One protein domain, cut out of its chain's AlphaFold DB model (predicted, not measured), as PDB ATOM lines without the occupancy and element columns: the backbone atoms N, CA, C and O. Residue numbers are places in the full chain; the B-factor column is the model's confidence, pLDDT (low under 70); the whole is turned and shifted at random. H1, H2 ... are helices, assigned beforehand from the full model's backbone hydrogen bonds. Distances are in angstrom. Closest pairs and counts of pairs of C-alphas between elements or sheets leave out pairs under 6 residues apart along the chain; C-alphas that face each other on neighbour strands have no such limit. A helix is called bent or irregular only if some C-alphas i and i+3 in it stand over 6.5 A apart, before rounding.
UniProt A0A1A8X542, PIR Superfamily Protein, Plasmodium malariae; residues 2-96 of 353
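AT A GLANCE: This is residues 2 to 96 of the 353 residues of the protein "PIR Superfamily Protein" of Plasmodium malariae (UniProt A0A1A8X542). Two long helices, H2 and H3, lie side by side as a helical hairpin, and a third, H4, packs on H2 and runs the same way as it, so that the centres of the three make a triangle. The short H1 stands crosswise near the beginning of H2, and after H4 the stretch from residue 83 to 96 first runs toward the end where H2 and H3 are linked, then folds back. The printed part has 95 residues, with four named helices in the order H1, H2, H3, H4 and no named strand, and its class is all helix. It is compact, with a radius of gyration of the C-alphas of 13.9 A, and the C-alphas span 42 by 30 by 18 A.

IN THESE COORDINATES: H2, the longest helix, holds residues 19 to 37 and is 28.1 A long from C-alpha 19 at (-46.824, 20.354, 8.498) to C-alpha 37 at (-39.483, 11.944, -17.243). H3, residues 41 to 58, measures 26.0 A between its first and last C-alphas. H4, residues 67 to 82, measures 21.7 A and ends with C-alpha 82 at (-41.311, 5.797, -6.170). H4 has a kink of 35 degrees near residue 76 and is irregular, with C-alphas 77 and 80 lying 7.2 A apart. H1, residues 12 to 17, measures 8.8 A and begins with C-alpha 12 at (-53.443, 8.473, 10.700).

HOW THE PARTS SIT: H2 and H3 form a hairpin: they touch, at a shallow tilt of 6 degrees, opposite ways, and their closest C-alphas are those of Leu 35 and Phe 44, 5.8 A apart. H2 also touches H4, at a shallow tilt of 28 degrees, the same way, with the C-alphas of Thr 32 and Tyr 82 the closest at 6.2 A. H3 and H4 are apart. H1 is close to H2 but not clearly touching it, about perpendicular at 85 degrees; their closest C-alphas are those of Tyr 15 and Phe 21, at 6.2 A. H1 is likewise close to H4 but not clearly touching it, about perpendicular at 76 degrees, with the C-alphas of Tyr 15 and Ala 73 the closest at 7.6 A. H1 and H3 are apart. In H1 and H3 every O i to N i+4 pair is within hydrogen-bond range; in H2 13 of 15 are, and in H4 9 of 12.

THE WHOLE: The C-alphas of Tyr 10 and Asn 40, 42.7 A apart, are the two farthest apart in the domain. The printed part has no cut. The links H1 to H2 and H2 to H3 are tight, the link H3 to H4 is short, and no link is long. Residues 83 to 96 hold no named element, and their C-alphas lie 6 to 19 A from the mean of all C-alphas. The mean pLDDT of the printed part is 87.2, and residues 2 to 12 are under 70.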
ATOM      1  N   ASP A   2     -60.840   9.177  -4.319       28.77
ATOM      2  CA  ASP A   2     -60.956   8.384  -3.100       28.77
ATOM      3  C   ASP A   2     -59.568   8.193  -2.466       28.77
ATOM      4  O   ASP A   2     -58.639   7.704  -3.114       28.77
ATOM      5  N   LEU A   3     -59.400   8.666  -1.232       39.69
ATOM      6  CA  LEU A   3     -58.162   8.512  -0.471       39.69
ATOM      7  C   LEU A   3     -58.301   7.244   0.361       39.69
ATOM      8  O   LEU A   3     -58.890   7.283   1.438       39.69
ATOM      9  N   GLY A   4     -57.754   6.137  -0.149       34.78
ATOM     10  CA  GLY A   4     -57.832   4.813   0.470       34.78
ATOM     11  C   GLY A   4     -57.286   4.781   1.899       34.78
ATOM     12  O   GLY A   4     -56.117   4.482   2.119       34.78
ATOM     13  N   LEU A   5     -58.156   5.065   2.872       42.84
ATOM     14  CA  LEU A   5     -57.847   5.118   4.305       42.84
ATOM     15  C   LEU A   5     -57.959   3.746   4.999       42.84
ATOM     16  O   LEU A   5     -57.752   3.638   6.209       42.84
ATOM     17  N   HIS A   6     -58.273   2.691   4.239       37.28
ATOM     18  CA  HIS A   6     -58.345   1.306   4.710       37.28
ATOM     19  C   HIS A   6     -56.956   0.774   5.099       37.28
ATOM     20  O   HIS A   6     -56.263   0.141   4.308       37.28
ATOM     21  N   GLY A   7     -56.563   1.030   6.346       38.94
ATOM     22  CA  GLY A   7     -55.340   0.493   6.948       38.94
ATOM     23  C   GLY A   7     -54.902   1.204   8.229       38.94
ATOM     24  O   GLY A   7     -54.258   0.589   9.072       38.94
ATOM     25  N   PHE A   8     -55.287   2.471   8.419       45.94
ATOM     26  CA  PHE A   8     -54.851   3.265   9.569       45.94
ATOM     27  C   PHE A   8     -56.025   3.995  10.231       45.94
ATOM     28  O   PHE A   8     -56.515   5.001   9.713       45.94
ATOM     29  N   GLY A   9     -56.433   3.513  11.411       44.72
ATOM     30  CA  GLY A   9     -57.414   4.184  12.271       44.72
ATOM     31  C   GLY A   9     -56.935   5.549  12.790       44.72
ATOM     32  O   GLY A   9     -55.919   6.068  12.337       44.72
ATOM     33  N   TYR A  10     -57.648   6.105  13.774       48.88
ATOM     34  CA  TYR A  10     -57.590   7.502  14.262       48.88
ATOM     35  C   TYR A  10     -56.199   8.186  14.330       48.88
ATOM     36  O   TYR A  10     -56.092   9.391  14.118       48.88
ATOM     37  N   SER A  11     -55.125   7.429  14.579       56.19
ATOM     38  CA  SER A  11     -53.735   7.908  14.551       56.19
ATOM     39  C   SER A  11     -53.282   8.468  13.185       56.19
ATOM     40  O   SER A  11     -52.473   9.393  13.161       56.19
ATOM     41  N   SER A  12     -53.816   7.994  12.049       62.50
ATOM     42  CA  SER A  12     -53.443   8.473  10.700       62.50
ATOM     43  C   SER A  12     -53.592   9.983  10.529       62.50
ATOM     44  O   SER A  12     -52.715  10.642   9.968       62.50
ATOM     45  N   VAL A  13     -54.676  10.540  11.068       71.75
ATOM     46  CA  VAL A  13     -55.019  11.964  10.972       71.75
ATOM     47  C   VAL A  13     -53.923  12.850  11.575       71.75
ATOM     48  O   VAL A  13     -53.626  13.911  11.026       71.75
ATOM     49  N   GLN A  14     -53.254  12.401  12.644       75.38
ATOM     50  CA  GLN A  14     -52.185  13.161  13.304       75.38
ATOM     51  C   GLN A  14     -50.959  13.359  12.399       75.38
ATOM     52  O   GLN A  14     -50.386  14.448  12.385       75.38
ATOM     53  N   TYR A  15     -50.591  12.351  11.597       80.75
ATOM     54  CA  TYR A  15     -49.521  12.474  10.600       80.75
ATOM     55  C   TYR A  15     -49.966  13.351   9.422       80.75
ATOM     56  O   TYR A  15     -49.260  14.281   9.040       80.75
ATOM     57  N   ILE A  16     -51.167  13.111   8.879       78.38
ATOM     58  CA  ILE A  16     -51.681  13.810   7.685       78.38
ATOM     59  C   ILE A  16     -51.834  15.320   7.918       78.38
ATOM     60  O   ILE A  16     -51.622  16.103   6.991       78.38
ATOM     61  N   LEU A  17     -52.200  15.744   9.133       85.44
ATOM     62  CA  LEU A  17     -52.326  17.162   9.482       85.44
ATOM     63  C   LEU A  17     -50.975  17.840   9.762       85.44
ATOM     64  O   LEU A  17     -50.861  19.052   9.561       85.44
ATOM     65  N   ASN A  18     -49.949  17.090  10.181       90.38
ATOM     66  CA  ASN A  18     -48.665  17.654  10.592       90.38
ATOM     67  C   ASN A  18     -47.931  18.352   9.416       90.38
ATOM     68  O   ASN A  18     -47.778  17.766   8.339       90.38
ATOM     69  N   PRO A  19     -47.438  19.596   9.588       91.31
ATOM     70  CA  PRO A  19     -46.824  20.354   8.498       91.31
ATOM     71  C   PRO A  19     -45.516  19.742   7.975       91.31
ATOM     72  O   PRO A  19     -45.258  19.845   6.777       91.31
ATOM     73  N   ILE A  20     -44.723  19.074   8.823       91.56
ATOM     74  CA  ILE A  20     -43.464  18.421   8.428       91.56
ATOM     75  C   ILE A  20     -43.778  17.249   7.492       91.56
ATOM     76  O   ILE A  20     -43.308  17.227   6.355       91.56
ATOM     77  N   PHE A  21     -44.676  16.347   7.910       93.69
ATOM     78  CA  PHE A  21     -45.131  15.199   7.112       93.69
ATOM     79  C   PHE A  21     -45.686  15.643   5.750       93.69
ATOM     80  O   PHE A  21     -45.313  15.115   4.700       93.69
ATOM     81  N   ARG A  22     -46.537  16.681   5.747       93.25
ATOM     82  CA  ARG A  22     -47.115  17.258   4.523       93.25
ATOM     83  C   ARG A  22     -46.061  17.874   3.606       93.25
ATOM     84  O   ARG A  22     -46.209  17.779   2.389       93.25
ATOM     85  N   ASN A  23     -45.033  18.523   4.147       95.38
ATOM     86  CA  ASN A  23     -43.985  19.153   3.343       95.38
ATOM     87  C   ASN A  23     -43.018  18.116   2.755       95.38
ATOM     88  O   ASN A  23     -42.752  18.187   1.554       95.38
ATOM     89  N   ILE A  24     -42.630  17.090   3.523       96.44
ATOM     90  CA  ILE A  24     -41.914  15.912   3.003       96.44
ATOM     91  C   ILE A  24     -42.724  15.266   1.870       96.44
ATOM     92  O   ILE A  24     -42.228  15.089   0.760       96.44
ATOM     93  N   GLY A  25     -44.015  15.012   2.103       95.88
ATOM     94  CA  GLY A  25     -44.917  14.426   1.113       95.88
ATOM     95  C   GLY A  25     -45.098  15.242  -0.171       95.88
ATOM     96  O   GLY A  25     -45.252  14.661  -1.247       95.88
ATOM     97  N   LYS A  26     -45.074  16.581  -0.090       96.56
ATOM     98  CA  LYS A  26     -45.053  17.465  -1.271       96.56
ATOM     99  C   LYS A  26     -43.730  17.346  -2.026       96.56
ATOM    100  O   LYS A  26     -43.752  17.210  -3.245       96.56
ATOM    101  N   HIS A  27     -42.602  17.391  -1.315       97.69
ATOM    102  CA  HIS A  27     -41.276  17.348  -1.925       97.69
ATOM    103  C   HIS A  27     -41.039  16.011  -2.644       97.69
ATOM    104  O   HIS A  27     -40.705  16.016  -3.827       97.69
ATOM    105  N   ILE A  28     -41.364  14.881  -1.999       97.94
ATOM    106  CA  ILE A  28     -41.347  13.549  -2.625       97.94
ATOM    107  C   ILE A  28     -42.176  13.546  -3.910       97.94
ATOM    108  O   ILE A  28     -41.675  13.146  -4.960       97.94
ATOM    109  N   LYS A  29     -43.434  14.005  -3.867       97.06
ATOM    110  CA  LYS A  29     -44.307  14.029  -5.054       97.06
ATOM    111  C   LYS A  29     -43.746  14.882  -6.191       97.06
ATOM    112  O   LYS A  29     -43.909  14.502  -7.346       97.06
ATOM    113  N   ASN A  30     -43.087  15.995  -5.878       97.62
ATOM    114  CA  ASN A  30     -42.455  16.852  -6.875       97.62
ATOM    115  C   ASN A  30     -41.265  16.138  -7.542       97.62
ATOM    116  O   ASN A  30     -41.301  15.866  -8.741       97.62
ATOM    117  N   ILE A  31     -40.255  15.741  -6.760       97.88
ATOM    118  CA  ILE A  31     -39.023  15.147  -7.301       97.88
ATOM    119  C   ILE A  31     -39.296  13.796  -7.979       97.88
ATOM    120  O   ILE A  31     -38.843  13.567  -9.098       97.88
ATOM    121  N   THR A  32     -40.130  12.928  -7.391       97.06
ATOM    122  CA  THR A  32     -40.521  11.651  -8.030       97.06
ATOM    123  C   THR A  32     -41.412  11.816  -9.266       97.06
ATOM    124  O   THR A  32     -41.646  10.831  -9.967       97.06
ATOM    125  N   SER A  33     -41.930  13.016  -9.559       95.50
ATOM    126  CA  SER A  33     -42.587  13.307 -10.841       95.50
ATOM    127  C   SER A  33     -41.559  13.699 -11.904       95.50
ATOM    128  O   SER A  33     -41.607  13.158 -13.007       95.50
ATOM    129  N   SER A  34     -40.571  14.531 -11.559       95.81
ATOM    130  CA  SER A  34     -39.434  14.853 -12.439       95.81
ATOM    131  C   SER A  34     -38.610  13.607 -12.796       95.81
ATOM    132  O   SER A  34     -38.344  13.352 -13.969       95.81
ATOM    133  N   LEU A  35     -38.298  12.757 -11.808       96.81
ATOM    134  CA  LEU A  35     -37.547  11.508 -11.999       96.81
ATOM    135  C   LEU A  35     -38.206  10.528 -12.992       96.81
ATOM    136  O   LEU A  35     -37.507   9.709 -13.582       96.81
ATOM    137  N   LYS A  36     -39.528  10.599 -13.208       94.25
ATOM    138  CA  LYS A  36     -40.237   9.733 -14.177       94.25
ATOM    139  C   LYS A  36     -40.011  10.138 -15.630       94.25
ATOM    140  O   LYS A  36     -40.143   9.293 -16.513       94.25
ATOM    141  N   VAL A  37     -39.698  11.408 -15.887       94.19
ATOM    142  CA  VAL A  37     -39.483  11.944 -17.243       94.19
ATOM    143  C   VAL A  37     -38.008  12.183 -17.571       94.19
ATOM    144  O   VAL A  37     -37.664  12.276 -18.751       94.19
ATOM    145  N   GLU A  38     -37.143  12.220 -16.554       95.88
ATOM    146  CA  GLU A  38     -35.698  12.385 -16.705       95.88
ATOM    147  C   GLU A  38     -35.083  11.316 -17.631       95.88
ATOM    148  O   GLU A  38     -35.459  10.138 -17.607       95.88
ATOM    149  N   LYS A  39     -34.160  11.760 -18.490       95.38
ATOM    150  CA  LYS A  39     -33.444  10.984 -19.516       95.38
ATOM    151  C   LYS A  39     -31.938  10.895 -19.242       95.38
ATOM    152  O   LYS A  39     -31.269  10.049 -19.832       95.38
ATOM    153  N   ASN A  40     -31.396  11.782 -18.410       96.75
ATOM    154  CA  ASN A  40     -29.986  11.837 -18.059       96.75
ATOM    155  C   ASN A  40     -29.699  10.922 -16.855       96.75
ATOM    156  O   ASN A  40     -30.219  11.133 -15.757       96.75
ATOM    157  N   LYS A  41     -28.819   9.925 -17.046       96.38
ATOM    158  CA  LYS A  41     -28.423   8.963 -16.001       96.38
ATOM    159  C   LYS A  41     -27.839   9.650 -14.758       96.38
ATOM    160  O   LYS A  41     -28.093   9.193 -13.645       96.38
ATOM    161  N   ARG A  42     -27.086  10.743 -14.932       96.62
ATOM    162  CA  ARG A  42     -26.449  11.498 -13.841       96.62
ATOM    163  C   ARG A  42     -27.483  12.293 -13.045       96.62
ATOM    164  O   ARG A  42     -27.570  12.104 -11.836       96.62
ATOM    165  N   GLU A  43     -28.308  13.100 -13.713       97.56
ATOM    166  CA  GLU A  43     -29.299  13.945 -13.027       97.56
ATOM    167  C   GLU A  43     -30.420  13.132 -12.365       97.56
ATOM    168  O   GLU A  43     -30.852  13.496 -11.271       97.56
ATOM    169  N   PHE A  44     -30.831  11.992 -12.940       97.81
ATOM    170  CA  PHE A  44     -31.756  11.060 -12.278       97.81
ATOM    171  C   PHE A  44     -31.186  10.553 -10.948       97.81
ATOM    172  O   PHE A  44     -31.837  10.633  -9.908       97.81
ATOM    173  N   ARG A  45     -29.956  10.025 -10.971       97.69
ATOM    174  CA  ARG A  45     -29.327   9.423  -9.787       97.69
ATOM    175  C   ARG A  45     -29.022  10.465  -8.721       97.69
ATOM    176  O   ARG A  45     -29.337  10.239  -7.558       97.69
ATOM    177  N   LYS A  46     -28.489  11.619  -9.131       97.88
ATOM    178  CA  LYS A  46     -28.264  12.766  -8.253       97.88
ATOM    179  C   LYS A  46     -29.574  13.220  -7.606       97.88
ATOM    180  O   LYS A  46     -29.661  13.224  -6.391       97.88
ATOM    181  N   SER A  47     -30.623  13.475  -8.389       97.69
ATOM    182  CA  SER A  47     -31.927  13.905  -7.853       97.69
ATOM    183  C   SER A  47     -32.585  12.856  -6.942       97.69
ATOM    184  O   SER A  47     -33.409  13.210  -6.103       97.69
ATOM    185  N   CYS A  48     -32.242  11.570  -7.081       97.81
ATOM    186  CA  CYS A  48     -32.660  10.530  -6.141       97.81
ATOM    187  C   CYS A  48     -31.865  10.566  -4.820       97.81
ATOM    188  O   CYS A  48     -32.455  10.398  -3.754       97.81
ATOM    189  N   LEU A  49     -30.551  10.820  -4.872       98.12
ATOM    190  CA  LEU A  49     -29.704  11.000  -3.685       98.12
ATOM    191  C   LEU A  49     -30.050  12.301  -2.942       98.12
ATOM    192  O   LEU A  49     -30.307  12.251  -1.745       98.12
ATOM    193  N   ASP A  50     -30.197  13.422  -3.655       98.38
ATOM    194  CA  ASP A  50     -30.643  14.712  -3.107       98.38
ATOM    195  C   ASP A  50     -32.014  14.577  -2.398       98.38
ATOM    196  O   ASP A  50     -32.257  15.182  -1.353       98.38
ATOM    197  N   LEU A  51     -32.916  13.738  -2.935       98.12
ATOM    198  CA  LEU A  51     -34.205  13.409  -2.314       98.12
ATOM    199  C   LEU A  51     -34.056  12.519  -1.070       98.12
ATOM    200  O   LEU A  51     -34.800  12.701  -0.105       98.12
ATOM    201  N   ALA A  52     -33.122  11.566  -1.076       97.62
ATOM    202  CA  ALA A  52     -32.808  10.742   0.088       97.62
ATOM    203  C   ALA A  52     -32.251  11.595   1.239       97.62
ATOM    204  O   ALA A  52     -32.737  11.482   2.365       97.62
ATOM    205  N   ASP A  53     -31.308  12.491   0.940       98.44
ATOM    206  CA  ASP A  53     -30.709  13.416   1.905       98.44
ATOM    207  C   ASP A  53     -31.756  14.389   2.466       98.44
ATOM    208  O   ASP A  53     -31.909  14.489   3.683       98.44
ATOM    209  N   TYR A  54     -32.580  15.006   1.606       98.19
ATOM    210  CA  TYR A  54     -33.701  15.843   2.048       98.19
ATOM    211  C   TYR A  54     -34.655  15.097   2.996       98.19
ATOM    212  O   TYR A  54     -35.177  15.688   3.942       98.19
ATOM    213  N   ILE A  55     -34.921  13.809   2.757       97.38
ATOM    214  CA  ILE A  55     -35.759  13.028   3.668       97.38
ATOM    215  C   ILE A  55     -35.020  12.800   4.983       97.38
ATOM    216  O   ILE A  55     -35.587  13.126   6.018       97.38
ATOM    217  N   ILE A  56     -33.776  12.316   4.967       96.31
ATOM    218  CA  ILE A  56     -32.988  12.054   6.184       96.31
ATOM    219  C   ILE A  56     -32.886  13.312   7.069       96.31
ATOM    220  O   ILE A  56     -33.172  13.229   8.260       96.31
ATOM    221  N   GLU A  57     -32.591  14.482   6.492       96.38
ATOM    222  CA  GLU A  57     -32.500  15.771   7.207       96.38
ATOM    223  C   GLU A  57     -33.823  16.275   7.808       96.38
ATOM    224  O   GLU A  57     -33.824  17.093   8.730       96.38
ATOM    225  N   ARG A  58     -34.968  15.906   7.220       94.56
ATOM    226  CA  ARG A  58     -36.283  16.470   7.584       94.56
ATOM    227  C   ARG A  58     -37.183  15.476   8.297       94.56
ATOM    228  O   ARG A  58     -38.197  15.878   8.865       94.56
ATOM    229  N   ASN A  59     -36.816  14.200   8.298       91.94
ATOM    230  CA  ASN A  59     -37.558  13.092   8.879       91.94
ATOM    231  C   ASN A  59     -37.401  13.005  10.411       91.94
ATOM    232  O   ASN A  59     -37.128  11.947  10.972       91.94
ATOM    233  N   HIS A  60     -37.612  14.120  11.105       91.69
ATOM    234  CA  HIS A  60     -37.705  14.144  12.558       91.69
ATOM    235  C   HIS A  60     -39.175  14.122  12.971       91.69
ATOM    236  O   HIS A  60     -39.963  14.984  12.566       91.69
ATOM    237  N   ALA A  61     -39.550  13.117  13.759       91.69
ATOM    238  CA  ALA A  61     -40.869  13.059  14.359       91.69
ATOM    239  C   ALA A  61     -41.032  14.203  15.379       91.69
ATOM    240  O   ALA A  61     -40.089  14.519  16.109       91.69
ATOM    241  N   PRO A  62     -42.218  14.829  15.468       89.44
ATOM    242  CA  PRO A  62     -42.570  15.662  16.612       89.44
ATOM    243  C   PRO A  62     -42.452  14.866  17.914       89.44
ATOM    244  O   PRO A  62     -42.820  13.698  17.937       89.44
ATOM    245  N   GLU A  63     -42.049  15.513  19.008       89.12
ATOM    246  CA  GLU A  63     -41.832  14.895  20.331       89.12
ATOM    247  C   GLU A  63     -43.010  14.033  20.840       89.12
ATOM    248  O   GLU A  63     -42.813  13.030  21.518       89.12
ATOM    249  N   TYR A  64     -44.246  14.378  20.458       87.94
ATOM    250  CA  TYR A  64     -45.460  13.632  20.809       87.94
ATOM    251  C   TYR A  64     -45.725  12.381  19.937       87.94
ATOM    252  O   TYR A  64     -46.759  11.731  20.105       87.94
ATOM    253  N   LEU A  65     -44.837  12.039  18.993       88.44
ATOM    254  CA  LEU A  65     -44.935  10.882  18.097       88.44
ATOM    255  C   LEU A  65     -43.657  10.036  18.130       88.44
ATOM    256  O   LEU A  65     -42.542  10.535  18.056       88.44
ATOM    257  N   ASP A  66     -43.833   8.716  18.155       90.88
ATOM    258  CA  ASP A  66     -42.727   7.766  18.027       90.88
ATOM    259  C   ASP A  66     -42.110   7.808  16.614       90.88
ATOM    260  O   ASP A  66     -42.805   7.637  15.607       90.88
ATOM    261  N   GLN A  67     -40.786   7.977  16.557       92.31
ATOM    262  CA  GLN A  67     -40.000   8.044  15.326       92.31
ATOM    263  C   GLN A  67     -40.134   6.776  14.466       92.31
ATOM    264  O   GLN A  67     -40.128   6.872  13.239       92.31
ATOM    265  N   SER A  68     -40.308   5.594  15.070       90.81
ATOM    266  CA  SER A  68     -40.469   4.344  14.316       90.81
ATOM    267  C   SER A  68     -41.813   4.299  13.578       90.81
ATOM    268  O   SER A  68     -41.858   4.094  12.360       90.81
ATOM    269  N   LYS A  69     -42.919   4.604  14.272       90.62
ATOM    270  CA  LYS A  69     -44.252   4.760  13.658       90.62
ATOM    271  C   LYS A  69     -44.298   5.893  12.633       90.62
ATOM    272  O   LYS A  69     -44.948   5.733  11.604       90.62
ATOM    273  N   TRP A  70     -43.595   7.001  12.869       92.25
ATOM    274  CA  TRP A  70     -43.468   8.106  11.916       92.25
ATOM    275  C   TRP A  70     -42.737   7.684  10.628       92.25
ATOM    276  O   TRP A  70     -43.266   7.886   9.531       92.25
ATOM    277  N   ASN A  71     -41.589   7.004  10.744       91.94
ATOM    278  CA  ASN A  71     -40.857   6.429   9.607       91.94
ATOM    279  C   ASN A  71     -41.734   5.446   8.816       91.94
ATOM    280  O   ASN A  71     -41.787   5.496   7.585       91.94
ATOM    281  N   LEU A  72     -42.453   4.568   9.523       90.38
ATOM    282  CA  LEU A  72     -43.367   3.591   8.933       90.38
ATOM    283  C   LEU A  72     -44.554   4.267   8.226       90.38
ATOM    284  O   LEU A  72     -44.922   3.858   7.125       90.38
ATOM    285  N   ALA A  73     -45.124   5.325   8.811       91.38
ATOM    286  CA  ALA A  73     -46.178   6.120   8.192       91.38
ATOM    287  C   ALA A  73     -45.687   6.795   6.901       91.38
ATOM    288  O   ALA A  73     -46.369   6.706   5.883       91.38
ATOM    289  N   LEU A  74     -44.489   7.397   6.898       92.50
ATOM    290  CA  LEU A  74     -43.899   7.984   5.689       92.50
ATOM    291  C   LEU A  74     -43.634   6.937   4.599       92.50
ATOM    292  O   LEU A  74     -44.042   7.165   3.456       92.50
ATOM    293  N   LYS A  75     -43.008   5.792   4.932       90.81
ATOM    294  CA  LYS A  75     -42.778   4.701   3.963       90.81
ATOM    295  C   LYS A  75     -44.114   4.243   3.364       90.81
ATOM    296  O   LYS A  75     -44.280   4.308   2.150       90.81
ATOM    297  N   ASN A  76     -45.108   3.909   4.186       90.12
ATOM    298  CA  ASN A  76     -46.411   3.439   3.697       90.12
ATOM    299  C   ASN A  76     -47.177   4.487   2.864       90.12
ATOM    300  O   ASN A  76     -47.822   4.128   1.880       90.12
ATOM    301  N   TRP A  77     -47.107   5.777   3.214       91.88
ATOM    302  CA  TRP A  77     -47.873   6.825   2.522       91.88
ATOM    303  C   TRP A  77     -47.241   7.284   1.200       91.88
ATOM    304  O   TRP A  77     -47.951   7.715   0.284       91.88
ATOM    305  N   TYR A  78     -45.909   7.217   1.085       93.88
ATOM    306  CA  TYR A  78     -45.179   7.815  -0.038       93.88
ATOM    307  C   TYR A  78     -44.345   6.841  -0.880       93.88
ATOM    308  O   TYR A  78     -44.000   7.210  -2.002       93.88
ATOM    309  N   GLN A  79     -44.121   5.586  -0.464       91.56
ATOM    310  CA  GLN A  79     -43.433   4.573  -1.287       91.56
ATOM    311  C   GLN A  79     -44.082   4.390  -2.671       91.56
ATOM    312  O   GLN A  79     -43.377   4.212  -3.663       91.56
ATOM    313  N   ILE A  80     -45.410   4.519  -2.776       91.31
ATOM    314  CA  ILE A  80     -46.137   4.444  -4.057       91.31
ATOM    315  C   ILE A  80     -45.705   5.518  -5.074       91.31
ATOM    316  O   ILE A  80     -45.844   5.314  -6.277       91.31
ATOM    317  N   GLN A  81     -45.135   6.644  -4.626       95.19
ATOM    318  CA  GLN A  81     -44.622   7.690  -5.518       95.19
ATOM    319  C   GLN A  81     -43.334   7.257  -6.238       95.19
ATOM    320  O   GLN A  81     -43.097   7.688  -7.365       95.19
ATOM    321  N   TYR A  82     -42.551   6.363  -5.626       94.25
ATOM    322  CA  TYR A  82     -41.311   5.797  -6.170       94.25
ATOM    323  C   TYR A  82     -41.544   4.603  -7.110       94.25
ATOM    324  O   TYR A  82     -40.595   4.039  -7.658       94.25
ATOM    325  N   LYS A  83     -42.804   4.193  -7.307       90.62
ATOM    326  CA  LYS A  83     -43.149   3.098  -8.214       90.62
ATOM    327  C   LYS A  83     -42.626   3.399  -9.629       90.62
ATOM    328  O   LYS A  83     -42.779   4.510 -10.134       90.62
ATOM    329  N   ASP A  84     -42.031   2.378 -10.240       86.56
ATOM    330  CA  ASP A  84     -41.469   2.370 -11.597       86.56
ATOM    331  C   ASP A  84     -40.266   3.320 -11.830       86.56
ATOM    332  O   ASP A  84     -39.828   3.497 -12.966       86.56
ATOM    333  N   LEU A  85     -39.658   3.877 -10.771       92.44
ATOM    334  CA  LEU A  85     -38.391   4.616 -10.859       92.44
ATOM    335  C   LEU A  85     -37.185   3.663 -10.980       92.44
ATOM    336  O   LEU A  85     -36.450   3.450 -10.016       92.44
ATOM    337  N   THR A  86     -36.990   3.062 -12.156       88.94
ATOM    338  CA  THR A  86     -35.912   2.077 -12.406       88.94
ATOM    339  C   THR A  86     -35.018   2.385 -13.613       88.94
ATOM    340  O   THR A  86     -34.002   1.716 -13.812       88.94
ATOM    341  N   ARG A  87     -35.371   3.397 -14.420       83.75
ATOM    342  CA  ARG A  87     -34.804   3.671 -15.758       83.75
ATOM    343  C   ARG A  87     -33.277   3.798 -15.806       83.75
ATOM    344  O   ARG A  87     -32.666   3.379 -16.783       83.75
ATOM    345  N   HIS A  88     -32.678   4.394 -14.780       89.62
ATOM    346  CA  HIS A  88     -31.252   4.735 -14.726       89.62
ATOM    347  C   HIS A  88     -30.550   4.106 -13.505       89.62
ATOM    348  O   HIS A  88     -29.492   4.561 -13.067       89.62
ATOM    349  N   GLY A  89     -31.157   3.058 -12.946       87.12
ATOM    350  CA  GLY A  89     -30.957   2.617 -11.566       87.12
ATOM    351  C   GLY A  89     -32.278   2.693 -10.801       87.12
ATOM    352  O   GLY A  89     -33.193   3.413 -11.201       87.12
ATOM    353  N   GLU A  90     -32.400   1.928  -9.722       90.56
ATOM    354  CA  GLU A  90     -33.541   2.006  -8.815       90.56
ATOM    355  C   GLU A  90     -33.497   3.333  -8.049       90.56
ATOM    356  O   GLU A  90     -32.441   3.744  -7.577       90.56
ATOM    357  N   CYS A  91     -34.644   3.977  -7.865       94.81
ATOM    358  CA  CYS A  91     -34.817   5.018  -6.858       94.81
ATOM    359  C   CYS A  91     -35.866   4.544  -5.838       94.81
ATOM    360  O   CYS A  91     -37.061   4.751  -6.053       94.81
ATOM    361  N   PRO A  92     -35.465   3.822  -4.774       93.12
ATOM    362  CA  PRO A  92     -36.351   3.444  -3.680       93.12
ATOM    363  C   PRO A  92     -36.541   4.608  -2.693       93.12
ATOM    364  O   PRO A  92     -35.775   5.566  -2.681       93.12
ATOM    365  N   MET A  93     -37.543   4.506  -1.813       93.94
ATOM    366  CA  MET A  93     -37.711   5.470  -0.721       93.94
ATOM    367  C   MET A  93     -36.698   5.203   0.398       93.94
ATOM    368  O   MET A  93     -36.806   4.201   1.107       93.94
ATOM    369  N   ILE A  94     -35.754   6.126   0.562       94.00
ATOM    370  CA  ILE A  94     -34.708   6.116   1.588       94.00
ATOM    371  C   ILE A  94     -35.158   6.921   2.814       94.00
ATOM    372  O   ILE A  94     -35.802   7.957   2.656       94.00
ATOM    373  N   ILE A  95     -34.831   6.452   4.024       92.12
ATOM    374  CA  ILE A  95     -35.121   7.152   5.293       92.12
ATOM    375  C   ILE A  95     -33.960   7.099   6.306       92.12
ATOM    376  O   ILE A  95     -33.954   7.881   7.254       92.12
ATOM    377  N   GLU A  96     -32.968   6.228   6.100       90.94
ATOM    378  CA  GLU A  96     -31.778   6.088   6.954       90.94
ATOM    379  C   GLU A  96     -30.475   6.337   6.173       90.94
ATOM    380  O   GLU A  96     -30.351   5.945   5.013       90.94
TER     381      GLU A  96